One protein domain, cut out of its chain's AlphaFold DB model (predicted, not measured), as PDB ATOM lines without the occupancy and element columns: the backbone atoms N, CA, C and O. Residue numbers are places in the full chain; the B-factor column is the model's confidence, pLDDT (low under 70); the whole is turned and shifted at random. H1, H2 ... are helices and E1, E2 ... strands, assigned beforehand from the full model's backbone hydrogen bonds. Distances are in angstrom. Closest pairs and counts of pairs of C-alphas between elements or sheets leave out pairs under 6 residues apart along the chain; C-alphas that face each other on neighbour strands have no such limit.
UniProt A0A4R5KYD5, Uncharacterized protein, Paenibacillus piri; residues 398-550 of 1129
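AT A GLANCE: This is residues 398 to 550 of the 1129 residues of an uncharacterized protein of Paenibacillus piri (UniProt A0A4R5KYD5). A strongly twisted sheet of seven strands, with the long strand E9 in its middle, is partly covered by a small sheet of two strands, E3 and E8, in a loose sandwich, two sheets face to face. The short helix H1 and the long links of residues 468 to 487 and 518 to 538 lie at the end where E9 begins, while the hairpin E4 and E5 lies at the other end. The printed part has 153 residues, in the order E1 E2 E3 E4 E5 E6 E7 E8 H1 E9, under half of them in named elements; the class is mostly strand. The large sheet is branched and mixed, the small one antiparallel. The whole is compact, with a radius of gyration of the C-alphas of 16.4 A, yet elongated in outline, 51 by 29 by 28 A.

IN THESE COORDINATES: E9, residues 539 to 549, is 29.7 A long, from C-alpha 539 at (407.595, 543.203, 864.620) to C-alpha 549 at (405.609, 553.071, 892.523), and bends by 59 degrees at residue 546. E1, residues 398 to 406, begins at (411.030, 542.813, 870.012) and is 25.9 A long. E2, residues 412 to 420, is 21.5 A long and bends by 63 degrees at residue 415. E6, residues 458 to 467, is 25.7 A long. The shorter strands are E4, residues 445 to 448, E5, 451 to 455, E7, 488 to 492, E3, 439 to 443, and E8, 499 to 503; H1 is residues 511 to 517.

HOW THE PARTS SIT: E9 has E1 on one side, and E5 and E6 on the other side. E1 is parallel to E9 at 25 degrees, with N 402 and O 543 2.8 A apart. E6 is antiparallel to E9, with N 464 and O 542 at 2.8 A, and E5 too, with N 454 and O 548 at 2.9 A. Three hairpins end in the edge strands or begin with one: E1 and E2 (N 403 and O 417, 2.8 A), E4 and E5 (N 446 and O 453, 2.9 A), E6 and E7 (N 461 and O 490, 2.8 A). E3 and E8 are antiparallel, with N 440 and O 502 at 2.8 A; the facing parts of the two sheets are 8.9 A apart centre to centre. E3 runs on into E4 across one residue, at 73 degrees. H1, with every O i to N i+4 pair within hydrogen-bond range, only grazes the large sheet; its closest C-alpha to E9 is that of Leu 514, 7.8 A from that of Ala 539.

THE WHOLE: The two C-alphas farthest apart, those of Lys 408 and Lys 532, are 52.2 A apart. The printed part has no cut. The links E2 to E3, E6 to E7 and H1 to E9 are long, with 18, 20 and 21 residues. The mean pLDDT of the printed part is 83.0; 18 residues are under 70, among them 494 to 497 and 521 to 524.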
ATOM      1  N   GLU A 398     410.671 542.258 868.707       90.12
ATOM      2  CA  GLU A 398     411.030 542.813 870.012       90.12
ATOM      3  C   GLU A 398     409.767 543.027 870.854       90.12
ATOM      4  O   GLU A 398     408.669 543.163 870.307       90.12
ATOM      5  N   ALA A 399     409.915 543.048 872.177       91.06
ATOM      6  CA  ALA A 399     408.817 543.287 873.100       91.06
ATOM      7  C   ALA A 399     409.200 544.312 874.173       91.06
ATOM      8  O   ALA A 399     410.324 544.321 874.678       91.06
ATOM      9  N   GLU A 400     408.251 545.168 874.531       93.75
ATOM     10  CA  GLU A 400     408.399 546.217 875.539       93.75
ATOM     11  C   GLU A 400     407.132 546.331 876.401       93.75
ATOM     12  O   GLU A 400     406.023 546.005 875.966       93.75
ATOM     13  N   VAL A 401     407.291 546.815 877.629       93.06
ATOM     14  CA  VAL A 401     406.188 547.145 878.535       93.06
ATOM     15  C   VAL A 401     406.095 548.657 878.643       93.06
ATOM     16  O   VAL A 401     407.050 549.318 879.048       93.06
ATOM     17  N   HIS A 402     404.933 549.205 878.304       94.56
ATOM     18  CA  HIS A 402     404.600 550.603 878.533       94.56
ATOM     19  C   HIS A 402     403.848 550.745 879.857       94.56
ATOM     20  O   HIS A 402     402.721 550.263 880.004       94.56
ATOM     21  N   VAL A 403     404.469 551.427 880.812       93.50
ATOM     22  CA  VAL A 403     403.967 551.595 882.173       93.50
ATOM     23  C   VAL A 403     403.342 552.976 882.332       93.50
ATOM     24  O   VAL A 403     403.985 553.997 882.094       93.50
ATOM     25  N   THR A 404     402.090 553.010 882.787       93.56
ATOM     26  CA  THR A 404     401.453 554.220 883.328       93.56
ATOM     27  C   THR A 404     401.458 554.162 884.848       93.56
ATOM     28  O   THR A 404     400.848 553.263 885.434       93.56
ATOM     29  N   VAL A 405     402.119 555.122 885.496       90.31
ATOM     30  CA  VAL A 405     402.201 555.169 886.958       90.31
ATOM     31  C   VAL A 405     400.902 555.741 887.533       90.31
ATOM     32  O   VAL A 405     400.414 556.787 887.091       90.31
ATOM     33  N   VAL A 406     400.324 555.054 888.521       88.94
ATOM     34  CA  VAL A 406     399.089 555.463 889.207       88.94
ATOM     35  C   VAL A 406     399.295 555.621 890.715       88.94
ATOM     36  O   VAL A 406     400.154 554.981 891.318       88.94
ATOM     37  N   ASP A 407     398.501 556.492 891.337       83.12
ATOM     38  CA  ASP A 407     398.487 556.703 892.782       83.12
ATOM     39  C   ASP A 407     397.699 555.604 893.523       83.12
ATOM     40  O   ASP A 407     397.124 554.683 892.938       83.12
ATOM     41  N   LYS A 408     397.623 555.709 894.854       76.31
ATOM     42  CA  LYS A 408     396.865 554.772 895.700       76.31
ATOM     43  C   LYS A 408     395.365 554.672 895.368       76.31
ATOM     44  O   LYS A 408     394.749 553.691 895.768       76.31
ATOM     45  N   ASN A 409     394.801 555.661 894.672       80.12
ATOM     46  CA  ASN A 409     393.397 555.731 894.261       80.12
ATOM     47  C   ASN A 409     393.213 555.411 892.763       80.12
ATOM     48  O   ASN A 409     392.186 555.775 892.189       80.12
ATOM     49  N   ASP A 410     394.214 554.791 892.131       80.25
ATOM     50  CA  ASP A 410     394.247 554.408 890.716       80.25
ATOM     51  C   ASP A 410     394.171 555.596 889.738       80.25
ATOM     52  O   ASP A 410     393.784 555.446 888.576       80.25
ATOM     53  N   LYS A 411     394.567 556.796 890.186       86.81
ATOM     54  CA  LYS A 411     394.662 557.984 889.331       86.81
ATOM     55  C   LYS A 411     396.065 558.108 888.732       86.81
ATOM     56  O   LYS A 411     397.031 557.998 889.484       86.81
ATOM     57  N   PRO A 412     396.211 558.384 887.423       86.31
ATOM     58  CA  PRO A 412     397.518 558.605 886.809       86.31
ATOM     59  C   PRO A 412     398.292 559.728 887.505       86.31
ATOM     60  O   PRO A 412     397.742 560.806 887.737       86.31
ATOM     61  N   THR A 413     399.569 559.498 887.801       87.31
ATOM     62  CA  THR A 413     400.459 560.509 888.402       87.31
ATOM     63  C   THR A 413     401.027 561.482 887.363       87.31
ATOM     64  O   THR A 413     401.577 562.519 887.725       87.31
ATOM     65  N   GLY A 414     400.877 561.162 886.073       83.62
ATOM     66  CA  GLY A 414     401.493 561.875 884.950       83.62
ATOM     67  C   GLY A 414     402.848 561.300 884.521       83.62
ATOM     68  O   GLY A 414     403.376 561.722 883.497       83.62
ATOM     69  N   GLU A 415     403.388 560.325 885.258       89.62
ATOM     70  CA  GLU A 415     404.621 559.613 884.913       89.62
ATOM     71  C   GLU A 415     404.313 558.368 884.065       89.62
ATOM     72  O   GLU A 415     403.471 557.537 884.419       89.62
ATOM     73  N   THR A 416     404.995 558.249 882.927       92.31
ATOM     74  CA  THR A 416     404.907 557.101 882.017       92.31
ATOM     75  C   THR A 416     406.285 556.786 881.465       92.31
ATOM     76  O   THR A 416     407.014 557.708 881.095       92.31
ATOM     77  N   PHE A 417     406.618 555.509 881.333       94.06
ATOM     78  CA  PHE A 417     407.879 555.069 880.743       94.06
ATOM     79  C   PHE A 417     407.698 553.740 880.009       94.06
ATOM     80  O   PHE A 417     406.680 553.064 880.162       94.06
ATOM     81  N   THR A 418     408.681 553.381 879.189       91.88
ATOM     82  CA  THR A 418     408.704 552.116 878.458       91.88
ATOM     83  C   THR A 418     410.014 551.407 878.755       91.88
ATOM     84  O   THR A 418     411.072 552.021 878.634       91.88
ATOM     85  N   GLU A 419     409.939 550.128 879.108       88.25
ATOM     86  CA  GLU A 419     411.105 549.272 879.333       88.25
ATOM     87  C   GLU A 419     411.044 548.048 878.408       88.25
ATOM     88  O   GLU A 419     409.955 547.503 878.189       88.25
ATOM     89  N   PRO A 420     412.175 547.596 877.836       86.00
ATOM     90  CA  PRO A 420     412.199 546.376 877.048       86.00
ATOM     91  C   PRO A 420     411.898 545.171 877.944       86.00
ATOM     92  O   PRO A 420     412.418 545.055 879.053       86.00
ATOM     93  N   VAL A 421     411.105 544.236 877.429       85.56
ATOM     94  CA  VAL A 421     410.864 542.951 878.091       85.56
ATOM     95  C   VAL A 421     412.181 542.184 878.150       85.56
ATOM     96  O   VAL A 421     412.920 542.106 877.157       85.56
ATOM     97  N   ARG A 422     412.506 541.603 879.310       76.88
ATOM     98  CA  ARG A 422     413.771 540.872 879.500       76.88
ATOM     99  C   ARG A 422     413.916 539.752 878.468       76.88
ATOM    100  O   ARG A 422     413.088 538.854 878.383       76.88
ATOM    101  N   GLY A 423     414.990 539.792 877.678       73.19
ATOM    102  CA  GLY A 423     415.223 538.815 876.605       73.19
ATOM    103  C   GLY A 423     414.586 539.169 875.256       73.19
ATOM    104  O   GLY A 423     414.916 538.532 874.258       73.19
ATOM    105  N   TRP A 424     413.822 540.259 875.154       82.31
ATOM    106  CA  TRP A 424     413.121 540.658 873.926       82.31
ATOM    107  C   TRP A 424     413.509 542.041 873.391       82.31
ATOM    108  O   TRP A 424     412.715 542.691 872.720       82.31
ATOM    109  N   SER A 425     414.742 542.489 873.641       78.44
ATOM    110  CA  SER A 425     415.271 543.723 873.052       78.44
ATOM    111  C   SER A 425     415.799 543.513 871.627       78.44
ATOM    112  O   SER A 425     416.071 542.390 871.194       78.44
ATOM    113  N   GLU A 426     416.029 544.615 870.911       68.94
ATOM    114  CA  GLU A 426     416.597 544.619 869.556       68.94
ATOM    115  C   GLU A 426     417.955 543.890 869.460       68.94
ATOM    116  O   GLU A 426     418.269 543.255 868.451       68.94
ATOM    117  N   GLN A 427     418.754 543.918 870.531       67.19
ATOM    118  CA  GLN A 427     420.076 543.282 870.577       67.19
ATOM    119  C   GLN A 427     420.007 541.750 870.576       67.19
ATOM    120  O   GLN A 427     420.934 541.101 870.092       67.19
ATOM    121  N   ASN A 428     418.907 541.176 871.070       67.75
ATOM    122  CA  ASN A 428     418.756 539.730 871.229       67.75
ATOM    123  C   ASN A 428     418.359 539.034 869.924       67.75
ATOM    124  O   ASN A 428     418.494 537.818 869.815       67.75
ATOM    125  N   LYS A 429     417.910 539.803 868.919       71.44
ATOM    126  CA  LYS A 429     417.562 539.319 867.574       71.44
ATOM    127  C   LYS A 429     416.659 538.077 867.608       71.44
ATOM    128  O   LYS A 429     416.996 537.054 867.014       71.44
ATOM    129  N   ASN A 430     415.503 538.160 868.272       79.31
ATOM    130  CA  ASN A 430     414.508 537.079 868.274       79.31
ATOM    131  C   ASN A 430     413.880 536.926 866.879       79.31
ATOM    132  O   ASN A 430     412.842 537.511 866.577       79.31
ATOM    133  N   LEU A 431     414.552 536.182 866.000       83.25
ATOM    134  CA  LEU A 431     414.137 535.979 864.614       83.25
ATOM    135  C   LEU A 431     412.846 535.151 864.567       83.25
ATOM    136  O   LEU A 431     412.824 534.017 865.044       83.25
ATOM    137  N   LEU A 432     411.796 535.694 863.950       80.69
ATOM    138  CA  LEU A 432     410.458 535.093 863.902       80.69
ATOM    139  C   LEU A 432     410.455 533.727 863.198       80.69
ATOM    140  O   LEU A 432     409.805 532.793 863.660       80.69
ATOM    141  N   GLY A 433     411.234 533.581 862.120       69.94
ATOM    142  CA  GLY A 433     411.360 532.323 861.375       69.94
ATOM    143  C   GLY A 433     412.084 531.193 862.122       69.94
ATOM    144  O   GLY A 433     411.951 530.034 861.737       69.94
ATOM    145  N   SER A 434     412.822 531.505 863.196       65.38
ATOM    146  CA  SER A 434     413.604 530.534 863.978       65.38
ATOM    147  C   SER A 434     413.369 530.651 865.488       65.38
ATOM    148  O   SER A 434     414.247 530.319 866.295       65.38
ATOM    149  N   LEU A 435     412.211 531.189 865.867       70.81
ATOM    150  CA  LEU A 435     411.862 531.458 867.252       70.81
ATOM    151  C   LEU A 435     411.594 530.133 867.980       70.81
ATOM    152  O   LEU A 435     410.671 529.398 867.631       70.81
ATOM    153  N   ASN A 436     412.416 529.820 868.987       58.81
ATOM    154  CA  ASN A 436     412.334 528.545 869.717       58.81
ATOM    155  C   ASN A 436     411.337 528.583 870.886       58.81
ATOM    156  O   ASN A 436     410.938 527.529 871.369       58.81
ATOM    157  N   ASN A 437     410.963 529.779 871.350       66.00
ATOM    158  CA  ASN A 437     409.980 529.992 872.406       66.00
ATOM    159  C   ASN A 437     408.918 530.972 871.906       66.00
ATOM    160  O   ASN A 437     409.246 532.093 871.527       66.00
ATOM    161  N   TRP A 438     407.664 530.535 871.880       81.62
ATOM    162  CA  TRP A 438     406.552 531.339 871.372       81.62
ATOM    163  C   TRP A 438     405.854 532.127 872.483       81.62
ATOM    164  O   TRP A 438     404.920 532.863 872.199       81.62
ATOM    165  N   ILE A 439     406.329 532.019 873.726       84.44
ATOM    166  CA  ILE A 439     405.780 532.716 874.889       84.44
ATOM    167  C   ILE A 439     406.708 533.875 875.271       84.44
ATOM    168  O   ILE A 439     407.873 533.668 875.627       84.44
ATOM    169  N   ILE A 440     406.182 535.099 875.218       87.06
ATOM    170  CA  ILE A 440     406.813 536.309 875.759       87.06
ATOM    171  C   ILE A 440     406.384 536.426 877.221       87.06
ATOM    172  O   ILE A 440     405.193 536.523 877.496       87.06
ATOM    173  N   THR A 441     407.333 536.423 878.158       86.44
ATOM    174  CA  THR A 441     407.041 536.501 879.596       86.44
ATOM    175  C   THR A 441     407.971 537.468 880.313       86.44
ATOM    176  O   THR A 441     409.153 537.571 879.976       86.44
ATOM    177  N   ASP A 442     407.437 538.163 881.315       83.69
ATOM    178  CA  ASP A 442     408.202 538.977 882.255       83.69
ATOM    179  C   ASP A 442     407.520 539.005 883.629       83.69
ATOM    180  O   ASP A 442     406.394 538.544 883.811       83.69
ATOM    181  N   GLY A 443     408.218 539.560 884.611       80.00
ATOM    182  CA  GLY A 443     407.729 539.712 885.974       80.00
ATOM    183  C   GLY A 443     406.657 540.794 886.121       80.00
ATOM    184  O   GLY A 443     406.541 541.716 885.316       80.00
ATOM    185  N   MET A 444     405.921 540.728 887.230       83.88
ATOM    186  CA  MET A 444     404.942 541.747 887.644       83.88
ATOM    187  C   MET A 444     405.579 543.005 888.277       83.88
ATOM    188  O   MET A 444     404.885 543.814 888.888       83.88
ATOM    189  N   ILE A 445     406.901 543.178 888.174       82.38
ATOM    190  CA  ILE A 445     407.639 544.336 888.701       82.38
ATOM    191  C   ILE A 445     408.529 544.872 887.588       82.38
ATOM    192  O   ILE A 445     409.255 544.100 886.963       82.38
ATOM    193  N   VAL A 446     408.501 546.186 887.387       83.81
ATOM    194  CA  VAL A 446     409.355 546.885 886.422       83.81
ATOM    195  C   VAL A 446     410.255 547.854 887.175       83.81
ATOM    196  O   VAL A 446     409.768 548.647 887.980       83.81
ATOM    197  N   ASP A 447     411.559 547.793 886.924       79.12
ATOM    198  CA  ASP A 447     412.526 548.733 887.488       79.12
ATOM    199  C   ASP A 447     412.829 549.838 886.465       79.12
ATOM    200  O   ASP A 447     413.199 549.545 885.332       79.12
ATOM    201  N   HIS A 448     412.689 551.106 886.860       82.06
ATOM    202  CA  HIS A 448     412.957 552.269 886.008       82.06
ATOM    203  C   HIS A 448     413.563 553.412 886.827       82.06
ATOM    204  O   HIS A 448     413.100 553.723 887.924       82.06
ATOM    205  N   GLY A 449     414.632 554.042 886.329       77.44
ATOM    206  CA  GLY A 449     415.228 555.223 886.973       77.44
ATOM    207  C   GLY A 449     415.731 555.010 888.414       77.44
ATOM    208  O   GLY A 449     415.789 555.964 889.185       77.44
ATOM    209  N   GLY A 450     416.077 553.773 888.795       69.88
ATOM    210  CA  GLY A 450     416.484 553.417 890.164       69.88
ATOM    211  C   GLY A 450     415.324 553.187 891.142       69.88
ATOM    212  O   GLY A 450     415.570 553.005 892.334       69.88
ATOM    213  N   LYS A 451     414.081 553.184 890.650       77.56
ATOM    214  CA  LYS A 451     412.854 552.865 891.389       77.56
ATOM    215  C   LYS A 451     412.251 551.556 890.877       77.56
ATOM    216  O   LYS A 451     412.491 551.176 889.732       77.56
ATOM    217  N   SER A 452     411.443 550.900 891.705       79.62
ATOM    218  CA  SER A 452     410.649 549.728 891.319       79.62
ATOM    219  C   SER A 452     409.169 550.103 891.221       79.62
ATOM    220  O   SER A 452     408.689 550.930 891.993       79.62
ATOM    221  N   TYR A 453     408.431 549.470 890.312       84.38
ATOM    222  CA  TYR A 453     406.998 549.688 890.116       84.38
ATOM    223  C   TYR A 453     406.267 548.337 890.057       84.38
ATOM    224  O   TYR A 453     406.630 547.471 889.262       84.38
ATOM    225  N   GLU A 454     405.248 548.144 890.901       84.62
ATOM    226  CA  GLU A 454     404.417 546.928 890.959       84.62
ATOM    227  C   GLU A 454     403.282 547.040 889.927       84.62
ATOM    228  O   GLU A 454     402.439 547.939 890.026       84.62
ATOM    229  N   ILE A 455     403.265 546.147 888.929       88.19
ATOM    230  CA  ILE A 455     402.204 546.062 887.918       88.19
ATOM    231  C   ILE A 455     400.901 545.648 888.604       88.19
ATOM    232  O   ILE A 455     400.843 544.669 889.348       88.19
ATOM    233  N   MET A 456     399.834 546.395 888.342       85.69
ATOM    234  CA  MET A 456     398.511 546.096 888.867       85.69
ATOM    235  C   MET A 456     397.846 544.964 888.075       85.69
ATOM    236  O   MET A 456     397.941 544.959 886.846       85.69
ATOM    237  N   PRO A 457     397.115 544.053 888.742       86.12
ATOM    238  CA  PRO A 457     396.270 543.088 888.051       86.12
ATOM    239  C   PRO A 457     395.214 543.776 887.178       86.12
ATOM    240  O   PRO A 457     394.634 544.791 887.576       86.12
ATOM    241  N   ASP A 458     394.955 543.205 886.006       86.38
ATOM    242  CA  ASP A 458     394.000 543.697 885.014       86.38
ATOM    243  C   ASP A 458     393.566 542.520 884.133       86.38
ATOM    244  O   ASP A 458     394.376 541.970 883.388       86.38
ATOM    245  N   ASP A 459     392.297 542.119 884.216       85.19
ATOM    246  CA  ASP A 459     391.771 540.974 883.464       85.19
ATOM    247  C   ASP A 459     391.742 541.220 881.941       85.19
ATOM    248  O   ASP A 459     391.580 540.265 881.178       85.19
ATOM    249  N   ALA A 460     391.908 542.471 881.493       88.12
ATOM    250  CA  ALA A 460     391.914 542.868 880.088       88.12
ATOM    251  C   ALA A 460     393.011 543.910 879.790       88.12
ATOM    252  O   ALA A 460     392.748 544.968 879.205       88.12
ATOM    253  N   ALA A 461     394.257 543.606 880.160       91.00
ATOM    254  CA  ALA A 461     395.408 544.426 879.800       91.00
ATOM    255  C   ALA A 461     395.629 544.418 878.283       91.00
ATOM    256  O   ALA A 461     395.718 543.370 877.644       91.00
ATOM    257  N   ARG A 462     395.726 545.612 877.696       94.94
ATOM    258  CA  ARG A 462     395.876 545.805 876.250       94.94
ATOM    259  C   ARG A 462     397.318 545.548 875.813       94.94
ATOM    260  O   ARG A 462     398.235 546.113 876.403       94.94
ATOM    261  N   PHE A 463     397.520 544.834 874.709       95.81
ATOM    262  CA  PHE A 463     398.799 544.806 873.993       95.81
ATOM    263  C   PHE A 463     398.626 545.190 872.520       95.81
ATOM    264  O   PHE A 463     397.582 544.954 871.911       95.81
ATOM    265  N   SER A 464     399.663 545.787 871.936       94.88
ATOM    266  CA  SER A 464     399.707 546.143 870.518       94.88
ATOM    267  C   SER A 464     400.864 545.423 869.841       94.88
ATOM    268  O   SER A 464     401.989 545.487 870.329       94.88
ATOM    269  N   LEU A 465     400.592 544.735 868.735       94.38
ATOM    270  CA  LEU A 465     401.602 544.090 867.900       94.38
ATOM    271  C   LEU A 465     401.653 544.833 866.570       94.38
ATOM    272  O   LEU A 465     400.673 544.817 865.826       94.38
ATOM    273  N   VAL A 466     402.776 545.480 866.272       94.50
ATOM    274  CA  VAL A 466     402.902 546.367 865.112       94.50
ATOM    275  C   VAL A 466     404.090 546.029 864.226       94.50
ATOM    276  O   VAL A 466     405.115 545.518 864.677       94.50
ATOM    277  N   ASP A 467     403.951 546.369 862.954       92.69
ATOM    278  CA  ASP A 467     405.035 546.437 861.987       92.69
ATOM    279  C   ASP A 467     405.915 547.659 862.290       92.69
ATOM    280  O   ASP A 467     405.436 548.794 862.264       92.69
ATOM    281  N   LYS A 468     407.213 547.474 862.565       92.00
ATOM    282  CA  LYS A 468     408.113 548.598 862.889       92.00
ATOM    283  C   LYS A 468     408.291 549.585 861.733       92.00
ATOM    284  O   LYS A 468     408.704 550.717 861.976       92.00
ATOM    285  N   LYS A 469     408.013 549.186 860.490       89.31
ATOM    286  CA  LYS A 469     408.288 550.006 859.306       89.31
ATOM    287  C   LYS A 469     407.178 550.998 858.986       89.31
ATOM    288  O   LYS A 469     407.478 552.097 858.528       89.31
ATOM    289  N   ASP A 470     405.921 550.640 859.228       87.69
ATOM    290  CA  ASP A 470     404.769 551.505 858.935       87.69
ATOM    291  C   ASP A 470     403.705 551.553 860.040       87.69
ATOM    292  O   ASP A 470     402.674 552.202 859.871       87.69
ATOM    293  N   SER A 471     403.977 550.948 861.201       89.50
ATOM    294  CA  SER A 471     403.085 550.915 862.370       89.50
ATOM    295  C   SER A 471     401.733 550.242 862.116       89.50
ATOM    296  O   SER A 471     400.783 550.456 862.872       89.50
ATOM    297  N   GLU A 472     401.623 549.413 861.074       91.25
ATOM    298  CA  GLU A 472     400.447 548.574 860.871       91.25
ATOM    299  C   GLU A 472     400.258 547.622 862.058       91.25
ATOM    300  O   GLU A 472     401.193 546.933 862.456       91.25
ATOM    301  N   ASN A 473     399.034 547.522 862.584       90.75
ATOM    302  CA  ASN A 473     398.705 546.509 863.581       90.75
ATOM    303  C   ASN A 473     398.636 545.121 862.916       90.75
ATOM    304  O   ASN A 473     397.816 544.871 862.027       90.75
ATOM    305  N   LEU A 474     399.522 544.231 863.351       91.75
ATOM    306  CA  LEU A 474     399.705 542.890 862.808       91.75
ATOM    307  C   LEU A 474     398.777 541.863 863.452       91.75
ATOM    308  O   LEU A 474     398.637 540.768 862.915       91.75
ATOM    309  N   ASN A 475     398.125 542.186 864.570       90.94
ATOM    310  CA  ASN A 475     397.193 541.278 865.223       90.94
ATOM    311  C   ASN A 475     395.859 541.236 864.456       90.94
ATOM    312  O   ASN A 475     394.936 542.023 864.687       90.94
ATOM    313  N   LYS A 476     395.806 540.338 863.473       87.12
ATOM    314  CA  LYS A 476     394.710 540.173 862.515       87.12
ATOM    315  C   LYS A 476     394.135 538.765 862.618       87.12
ATOM    316  O   LYS A 476     394.888 537.803 862.698       87.12
ATOM    317  N   GLU A 477     392.815 538.640 862.473       77.69
ATOM    318  CA  GLU A 477     392.134 537.335 862.356       77.69
ATOM    319  C   GLU A 477     392.678 536.514 861.170       77.69
ATOM    320  O   GLU A 477     392.776 535.291 861.234       77.69
ATOM    321  N   LYS A 478     393.074 537.202 860.087       80.75
ATOM    322  CA  LYS A 478     393.844 536.651 858.962       80.75
ATOM    323  C   LYS A 478     394.904 537.659 858.518       80.75
ATOM    324  O   LYS A 478     394.562 538.789 858.159       80.75
ATOM    325  N   LEU A 479     396.172 537.247 858.492       83.81
ATOM    326  CA  LEU A 479     397.299 538.066 858.024       83.81
ATOM    327  C   LEU A 479     397.239 538.281 856.498       83.81
ATOM    328  O   LEU A 479     397.798 537.524 855.709       83.81
ATOM    329  N   THR A 480     396.512 539.323 856.092       85.12
ATOM    330  CA  THR A 480     396.352 539.786 854.703       85.12
ATOM    331  C   THR A 480     396.568 541.295 854.637       85.12
ATOM    332  O   THR A 480     396.312 541.997 855.621       85.12
ATOM    333  N   ILE A 481     397.014 541.810 853.490       83.00
ATOM    334  CA  ILE A 481     397.319 543.232 853.266       83.00
ATOM    335  C   ILE A 481     396.065 544.101 853.451       83.00
ATOM    336  O   ILE A 481     396.150 545.220 853.941       83.00
ATOM    337  N   ALA A 482     394.883 543.587 853.092       78.69
ATOM    338  CA  ALA A 482     393.614 544.308 853.230       78.69
ATOM    339  C   ALA A 482     392.956 544.169 854.620       78.69
ATOM    340  O   ALA A 482     392.011 544.897 854.926       78.69
ATOM    341  N   GLY A 483     393.407 543.225 855.454       79.38
ATOM    342  CA  GLY A 483     392.832 542.984 856.776       79.38
ATOM    343  C   GLY A 483     393.205 544.082 857.773       79.38
ATOM    344  O   GLY A 483     394.376 544.438 857.885       79.38
ATOM    345  N   ALA A 484     392.236 544.591 858.534       81.94
ATOM    346  CA  ALA A 484     392.500 545.531 859.623       81.94
ATOM    347  C   ALA A 484     392.903 544.778 860.903       81.94
ATOM    348  O   ALA A 484     392.157 543.915 861.367       81.94
ATOM    349  N   GLY A 485     394.061 545.116 861.475       85.06
ATOM    350  CA  GLY A 485     394.480 544.615 862.787       85.06
ATOM    351  C   GLY A 485     393.853 545.391 863.942       85.06
ATOM    352  O   GLY A 485     393.389 546.522 863.765       85.06
ATOM    353  N   LYS A 486     393.826 544.779 865.126       90.94
ATOM    354  CA  LYS A 486     393.325 545.386 866.368       90.94
ATOM    355  C   LYS A 486     394.217 544.998 867.538       90.94
ATOM    356  O   LYS A 486     394.789 543.915 867.550       90.94
ATOM    357  N   ASP A 487     394.297 545.862 868.542       92.12
ATOM    358  CA  ASP A 487     394.986 545.521 869.787       92.12
ATOM    359  C   ASP A 487     394.373 544.264 870.422       92.12
ATOM    360  O   ASP A 487     393.158 544.049 870.356       92.12
ATOM    361  N   GLY A 488     395.235 543.427 870.994       89.75
ATOM    362  CA  GLY A 488     394.833 542.244 871.743       89.75
ATOM    363  C   GLY A 488     394.719 542.541 873.236       89.75
ATOM    364  O   GLY A 488     395.102 543.617 873.706       89.75
ATOM    365  N   PHE A 489     394.182 541.577 873.980       92.00
ATOM    366  CA  PHE A 489     393.983 541.684 875.421       92.00
ATOM    367  C   PHE A 489     394.411 540.391 876.110       92.00
ATOM    368  O   PHE A 489     394.066 539.312 875.634       92.00
ATOM    369  N   ILE A 490     395.123 540.515 877.229       91.75
ATOM    370  CA  ILE A 490     395.497 539.405 878.115       91.75
ATOM    371  C   ILE A 490     395.036 539.695 879.542       91.75
ATOM    372  O   ILE A 490     394.831 540.851 879.913       91.75
ATOM    373  N   SER A 491     394.927 538.656 880.364       87.44
ATOM    374  CA  SER A 491     394.664 538.813 881.794       87.44
ATOM    375  C   SER A 491     395.973 538.824 882.584       87.44
ATOM    376  O   SER A 491     396.717 537.845 882.581       87.44
ATOM    377  N   LEU A 492     396.244 539.920 883.292       87.19
ATOM    378  CA  LEU A 492     397.331 540.006 884.263       87.19
ATOM    379  C   LEU A 492     396.880 539.377 885.589       87.19
ATOM    380  O   LEU A 492     395.801 539.704 886.092       87.19
ATOM    381  N   PRO A 493     397.684 538.488 886.185       77.62
ATOM    382  CA  PRO A 493     397.240 537.655 887.293       77.62
ATOM    383  C   PRO A 493     396.907 538.445 888.566       77.62
ATOM    384  O   PRO A 493     397.648 539.321 889.001       77.62
ATOM    385  N   THR A 494     395.809 538.053 889.219       61.72
ATOM    386  CA  THR A 494     395.336 538.596 890.507       61.72
ATOM    387  C   THR A 494     395.816 537.797 891.728       61.72
ATOM    388  O   THR A 494     395.837 538.334 892.834       61.72
ATOM    389  N   ASN A 495     396.225 536.532 891.549       50.47
ATOM    390  CA  ASN A 495     396.494 535.579 892.635       50.47
ATOM    391  C   ASN A 495     397.861 534.885 892.497       50.47
ATOM    392  O   ASN A 495     397.965 533.821 891.896       50.47
ATOM    393  N   GLY A 496     398.902 535.457 893.106       52.38
ATOM    394  CA  GLY A 496     400.155 534.752 893.430       52.38
ATOM    395  C   GLY A 496     401.060 534.332 892.264       52.38
ATOM    396  O   GLY A 496     402.148 533.822 892.526       52.38
ATOM    397  N   ALA A 497     400.656 534.540 891.009       61.38
ATOM    398  CA  ALA A 497     401.559 534.423 889.872       61.38
ATOM    399  C   ALA A 497     402.404 535.697 889.769       61.38
ATOM    400  O   ALA A 497     401.882 536.811 889.762       61.38
ATOM    401  N   ASN A 498     403.723 535.521 889.713       70.31
ATOM    402  CA  ASN A 498     404.679 536.628 889.738       70.31
ATOM    403  C   ASN A 498     405.122 537.074 888.334       70.31
ATOM    404  O   ASN A 498     406.039 537.890 888.222       70.31
ATOM    405  N   GLN A 499     404.505 536.522 887.287       82.12
ATOM    406  CA  GLN A 499     404.828 536.767 885.885       82.12
ATOM    407  C   GLN A 499     403.555 536.900 885.046       82.12
ATOM    408  O   GLN A 499     402.520 536.331 885.396       82.12
ATOM    409  N   TRP A 500     403.647 537.639 883.946       87.81
ATOM    410  CA  TRP A 500     402.642 537.696 882.886       87.81
ATOM    411  C   TRP A 500     403.198 537.027 881.622       87.81
ATOM    412  O   TRP A 500     404.415 536.887 881.469       87.81
ATOM    413  N   GLU A 501     402.315 536.576 880.732       89.62
ATOM    414  CA  GLU A 501     402.670 535.791 879.542       89.62
ATOM    415  C   GLU A 501     401.811 536.225 878.338       89.62
ATOM    416  O   GLU A 501     400.643 536.568 878.509       89.62
ATOM    417  N   ILE A 502     402.397 536.237 877.135       90.06
ATOM    418  CA  ILE A 502     401.713 536.407 875.839       90.06
ATOM    419  C   ILE A 502     402.205 535.310 874.896       90.06
ATOM    420  O   ILE A 502     403.407 535.231 874.627       90.06
ATOM    421  N   GLU A 503     401.300 534.498 874.353       90.06
ATOM    422  CA  GLU A 503     401.635 533.392 873.450       90.06
ATOM    423  C   GLU A 503     401.407 533.750 871.967       90.06
ATOM    424  O   GLU A 503     400.298 534.044 871.511       90.06
ATOM    425  N   LEU A 504     402.473 533.683 871.167       84.62
ATOM    426  CA  LEU A 504     402.438 533.838 869.714       84.62
ATOM    427  C   LEU A 504     401.875 532.567 869.058       84.62
ATOM    428  O   LEU A 504     402.421 531.477 869.205       84.62
ATOM    429  N   GLY A 505     400.813 532.714 868.272       80.12
ATOM    430  CA  GLY A 505     400.016 531.625 867.703       80.12
ATOM    431  C   GLY A 505     398.697 531.375 868.438       80.12
ATOM    432  O   GLY A 505     397.836 530.692 867.883       80.12
ATOM    433  N   TYR A 506     398.527 531.951 869.634       83.88
ATOM    434  CA  TYR A 506     397.299 531.873 870.422       83.88
ATOM    435  C   TYR A 506     396.725 533.266 870.722       83.88
ATOM    436  O   TYR A 506     395.670 533.610 870.188       83.88
ATOM    437  N   ASP A 507     397.440 534.092 871.494       85.94
ATOM    438  CA  ASP A 507     397.033 535.471 871.809       85.94
ATOM    439  C   ASP A 507     397.312 536.424 870.638       85.94
ATOM    440  O   ASP A 507     396.559 537.366 870.388       85.94
ATOM    441  N   ALA A 508     398.401 536.166 869.908       88.25
ATOM    442  CA  ALA A 508     398.802 536.889 868.704       88.25
ATOM    443  C   ALA A 508     399.002 535.917 867.523       88.25
ATOM    444  O   ALA A 508     399.027 534.704 867.725       88.25
ATOM    445  N   PRO A 509     399.184 536.394 866.278       87.50
ATOM    446  CA  PRO A 509     399.461 535.519 865.141       87.50
ATOM    447  C   PRO A 509     400.754 534.707 865.304       87.50
ATOM    448  O   PRO A 509     401.668 535.100 866.034       87.50
ATOM    449  N   SER A 510     400.842 533.573 864.602       85.88
ATOM    450  CA  SER A 510     401.969 532.649 864.754       85.88
ATOM    451  C   SER A 510     403.299 533.267 864.286       85.88
ATOM    452  O   SER A 510     403.311 534.054 863.330       85.88
ATOM    453  N   PRO A 511     404.446 532.889 864.886       84.06
ATOM    454  CA  PRO A 511     405.750 533.414 864.476       84.06
ATOM    455  C   PRO A 511     406.069 533.176 862.994       84.06
ATOM    456  O   PRO A 511     406.636 534.045 862.337       84.06
ATOM    457  N   LEU A 512     405.661 532.025 862.442       78.75
ATOM    458  CA  LEU A 512     405.886 531.681 861.034       78.75
ATOM    459  C   LEU A 512     405.052 532.546 860.083       78.75
ATOM    460  O   LEU A 512     405.552 532.958 859.032       78.75
ATOM    461  N   ASP A 513     403.810 532.850 860.455       84.62
ATOM    462  CA  ASP A 513     402.949 533.719 859.656       84.62
ATOM    463  C   ASP A 513     403.428 535.173 859.718       84.62
ATOM    464  O   ASP A 513     403.499 535.839 858.686       84.62
ATOM    465  N   LEU A 514     403.845 535.648 860.896       87.56
ATOM    466  CA  LEU A 514     404.465 536.966 861.050       87.56
ATOM    467  C   LEU A 514     405.765 537.072 860.242       87.56
ATOM    468  O   LEU A 514     405.958 538.059 859.535       87.56
ATOM    469  N   ASN A 515     406.622 536.042 860.278       85.38
ATOM    470  CA  ASN A 515     407.846 535.980 859.476       85.38
ATOM    471  C   ASN A 515     407.540 536.146 857.983       85.38
ATOM    472  O   ASN A 515     408.159 536.971 857.315       85.38
ATOM    473  N   LYS A 516     406.557 535.403 857.456       84.44
ATOM    474  CA  LYS A 516     406.183 535.478 856.038       84.44
ATOM    475  C   LYS A 516     405.548 536.818 855.668       84.44
ATOM    476  O   LYS A 516     405.883 537.388 854.627       84.44
ATOM    477  N   TYR A 517     404.645 537.315 856.510       89.00
ATOM    478  CA  TYR A 517     403.927 538.561 856.268       89.00
ATOM    479  C   TYR A 517     404.871 539.767 856.225       89.00
ATOM    480  O   TYR A 517     404.741 540.613 855.341       89.00
ATOM    481  N   LEU A 518     405.884 539.787 857.096       89.94
ATOM    482  CA  LEU A 518     406.873 540.861 857.214       89.94
ATOM    483  C   LEU A 518     408.038 540.777 856.214       89.94
ATOM    484  O   LEU A 518     409.059 541.436 856.401       89.94
ATOM    485  N   GLY A 519     407.897 540.017 855.125       80.75
ATOM    486  CA  GLY A 519     408.914 539.960 854.068       80.75
ATOM    487  C   GLY A 519     410.005 538.917 854.280       80.75
ATOM    488  O   GLY A 519     410.961 538.891 853.507       80.75
ATOM    489  N   GLY A 520     409.866 538.066 855.297       77.31
ATOM    490  CA  GLY A 520     410.782 536.973 855.585       77.31
ATOM    491  C   GLY A 520     410.611 535.779 854.655       77.31
ATOM    492  O   GLY A 520     409.515 535.444 854.186       77.31
ATOM    493  N   ASP A 521     411.727 535.106 854.416       65.88
ATOM    494  CA  ASP A 521     411.774 533.888 853.622       65.88
ATOM    495  C   ASP A 521     411.265 532.692 854.460       65.88
ATOM    496  O   ASP A 521     411.627 532.532 855.627       65.88
ATOM    497  N   GLY A 522     410.373 531.858 853.905       59.97
ATOM    498  CA  GLY A 522     409.741 530.745 854.633       59.97
ATOM    499  C   GLY A 522     408.440 530.211 854.012       59.97
ATOM    500  O   GLY A 522     407.894 530.803 853.070       59.97
ATOM    501  N   VAL A 523     407.952 529.082 854.552       54.97
ATOM    502  CA  VAL A 523     406.751 528.350 854.097       54.97
ATOM    503  C   VAL A 523     405.569 528.640 855.035       54.97
ATOM    504  O   VAL A 523     405.397 527.992 856.061       54.97
ATOM    505  N   SER A 524     404.760 529.636 854.683       61.47
ATOM    506  CA  SER A 524     403.428 529.888 855.253       61.47
ATOM    507  C   SER A 524     402.482 530.275 854.110       61.47
ATOM    508  O   SER A 524     402.927 530.762 853.067       61.47
ATOM    509  N   SER A 525     401.184 530.018 854.286       71.12
ATOM    510  CA  SER A 525     400.130 530.332 853.316       71.12
ATOM    511  C   SER A 525     399.650 531.789 853.361       71.12
ATOM    512  O   SER A 525     398.759 532.143 852.590       71.12
ATOM    513  N   VAL A 526     400.180 532.620 854.266       77.19
ATOM    514  CA  VAL A 526     399.784 534.033 854.388       77.19
ATOM    515  C   VAL A 526     400.451 534.913 853.327       77.19
ATOM    516  O   VAL A 526     401.484 534.562 852.749       77.19
ATOM    517  N   GLU A 527     399.843 536.069 853.048       83.12
ATOM    518  CA  GLU A 527     400.391 537.038 852.094       83.12
ATOM    519  C   GLU A 527     401.752 537.562 852.569       83.12
ATOM    520  O   GLU A 527     401.974 537.710 853.764       83.12
ATOM    521  N   ASN A 528     402.656 537.890 851.640       83.38
ATOM    522  CA  ASN A 528     403.886 538.619 851.952       83.38
ATOM    523  C   ASN A 528     403.703 540.092 851.553       83.38
ATOM    524  O   ASN A 528     403.703 540.425 850.364       83.38
ATOM    525  N   LYS A 529     403.565 540.971 852.553       86.88
ATOM    526  CA  LYS A 529     403.323 542.413 852.381       86.88
ATOM    527  C   LYS A 529     404.434 543.107 851.593       86.88
ATOM    528  O   LYS A 529     404.162 543.992 850.782       86.88
ATOM    529  N   TYR A 530     405.678 542.674 851.784       84.81
ATOM    530  CA  TYR A 530     406.865 543.271 851.173       84.81
ATOM    531  C   TYR A 530     407.381 542.507 849.944       84.81
ATOM    532  O   TYR A 530     408.446 542.823 849.413       84.81
ATOM    533  N   ALA A 531     406.595 541.566 849.407       77.06
ATOM    534  CA  ALA A 531     406.966 540.770 848.234       77.06
ATOM    535  C   ALA A 531     407.362 541.619 847.011       77.06
ATOM    536  O   ALA A 531     408.186 541.192 846.208       77.06
ATOM    537  N   LYS A 532     406.782 542.819 846.858       74.75
ATOM    538  CA  LYS A 532     407.072 543.730 845.738       74.75
ATOM    539  C   LYS A 532     408.340 544.567 845.929       74.75
ATOM    540  O   LYS A 532     408.924 544.969 844.929       74.75
ATOM    541  N   SER A 533     408.730 544.873 847.168       72.00
ATOM    542  CA  SER A 533     409.918 545.693 847.455       72.00
ATOM    543  C   SER A 533     411.174 544.856 847.685       72.00
ATOM    544  O   SER A 533     412.273 545.379 847.545       72.00
ATOM    545  N   GLY A 534     411.027 543.569 848.025       64.69
ATOM    546  CA  GLY A 534     412.152 542.692 848.364       64.69
ATOM    547  C   GLY A 534     412.793 543.014 849.719       64.69
ATOM    548  O   GLY A 534     413.834 542.461 850.055       64.69
ATOM    549  N   GLU A 535     412.180 543.900 850.504       77.56
ATOM    550  CA  GLU A 535     412.644 544.306 851.831       77.56
ATOM    551  C   GLU A 535     411.916 543.503 852.923       77.56
ATOM    552  O   GLU A 535     410.856 542.936 852.674       77.56
ATOM    553  N   ALA A 536     412.445 543.495 854.146       83.06
ATOM    554  CA  ALA A 536     411.750 542.970 855.322       83.06
ATOM    555  C   ALA A 536     411.527 544.047 856.383       83.06
ATOM    556  O   ALA A 536     412.160 545.108 856.367       83.06
ATOM    557  N   SER A 537     410.611 543.760 857.302       89.44
ATOM    558  CA  SER A 537     410.375 544.542 858.512       89.44
ATOM    559  C   SER A 537     410.441 543.656 859.756       89.44
ATOM    560  O   SER A 537     410.378 542.434 859.667       89.44
ATOM    561  N   ASN A 538     410.572 544.284 860.919       90.56
ATOM    562  CA  ASN A 538     410.536 543.629 862.220       90.56
ATOM    563  C   ASN A 538     409.191 543.906 862.902       90.56
ATOM    564  O   ASN A 538     408.583 544.955 862.686       90.56
ATOM    565  N   ALA A 539     408.746 542.991 863.755       91.44
ATOM    566  CA  ALA A 539     407.595 543.203 864.620       91.44
ATOM    567  C   ALA A 539     408.020 543.871 865.935       91.44
ATOM    568  O   ALA A 539     409.107 543.610 866.455       91.44
ATOM    569  N   LYS A 540     407.132 544.683 866.507       94.12
ATOM    570  CA  LYS A 540     407.234 545.158 867.886       94.12
ATOM    571  C   LYS A 540     405.948 544.854 868.636       94.12
ATOM    572  O   LYS A 540     404.870 545.223 868.173       94.12
ATOM    573  N   LEU A 541     406.072 544.221 869.795       95.19
ATOM    574  CA  LEU A 541     404.979 544.022 870.733       95.19
ATOM    575  C   LEU A 541     405.114 544.991 871.913       95.19
ATOM    576  O   LEU A 541     406.154 545.046 872.556       95.19
ATOM    577  N   THR A 542     404.053 545.724 872.228       95.12
ATOM    578  CA  THR A 542     403.993 546.621 873.388       95.12
ATOM    579  C   THR A 542     402.840 546.199 874.295       95.12
ATOM    580  O   THR A 542     401.682 546.285 873.883       95.12
ATOM    581  N   LEU A 543     403.130 545.779 875.528       95.25
ATOM    582  CA  LEU A 543     402.122 545.530 876.566       95.25
ATOM    583  C   LEU A 543     401.877 546.814 877.370       95.25
ATOM    584  O   LEU A 543     402.822 547.424 877.862       95.25
ATOM    585  N   PHE A 544     400.621 547.230 877.520       93.94
ATOM    586  CA  PHE A 544     400.251 548.436 878.263       93.94
ATOM    587  C   PHE A 544     399.744 548.065 879.652       93.94
ATOM    588  O   PHE A 544     398.724 547.389 879.779       93.94
ATOM    589  N   VAL A 545     400.423 548.556 880.688       93.31
ATOM    590  CA  VAL A 545     400.101 548.234 882.082       93.31
ATOM    591  C   VAL A 545     399.971 549.480 882.947       93.31
ATOM    592  O   VAL A 545     400.569 550.527 882.683       93.31
ATOM    593  N   LYS A 546     399.203 549.351 884.030       92.19
ATOM    594  CA  LYS A 546     399.214 550.302 885.144       92.19
ATOM    595  C   LYS A 546     400.138 549.763 886.222       92.19
ATOM    596  O   LYS A 546     400.048 548.583 886.552       92.19
ATOM    597  N   ALA A 547     400.983 550.610 886.791       88.56
ATOM    598  CA  ALA A 547     401.830 550.221 887.912       88.56
ATOM    599  C   ALA A 547     401.803 551.269 889.023       88.56
ATOM    600  O   ALA A 547     401.589 552.456 888.774       88.56
ATOM    601  N   LYS A 548     402.028 550.830 890.259       85.88
ATOM    602  CA  LYS A 548     402.221 551.710 891.419       85.88
ATOM    603  C   LYS A 548     403.705 551.759 891.746       85.88
ATOM    604  O   LYS A 548     404.349 550.713 891.756       85.88
ATOM    605  N   GLU A 549     404.243 552.952 892.000       79.38
ATOM    606  CA  GLU A 549     405.609 553.071 892.523       79.38
ATOM    607  C   GLU A 549     405.699 552.289 893.840       79.38
ATOM    608  O   GLU A 549     404.916 552.510 894.768       79.38
ATOM    609  N   ASP A 550     406.636 551.346 893.894       67.69
ATOM    610  CA  ASP A 550     406.956 550.550 895.073       67.69
ATOM    611  C   ASP A 550     407.825 551.405 896.001       67.69
ATOM    612  O   ASP A 550     409.055 551.329 896.011       67.69
TER     613      ASP A 550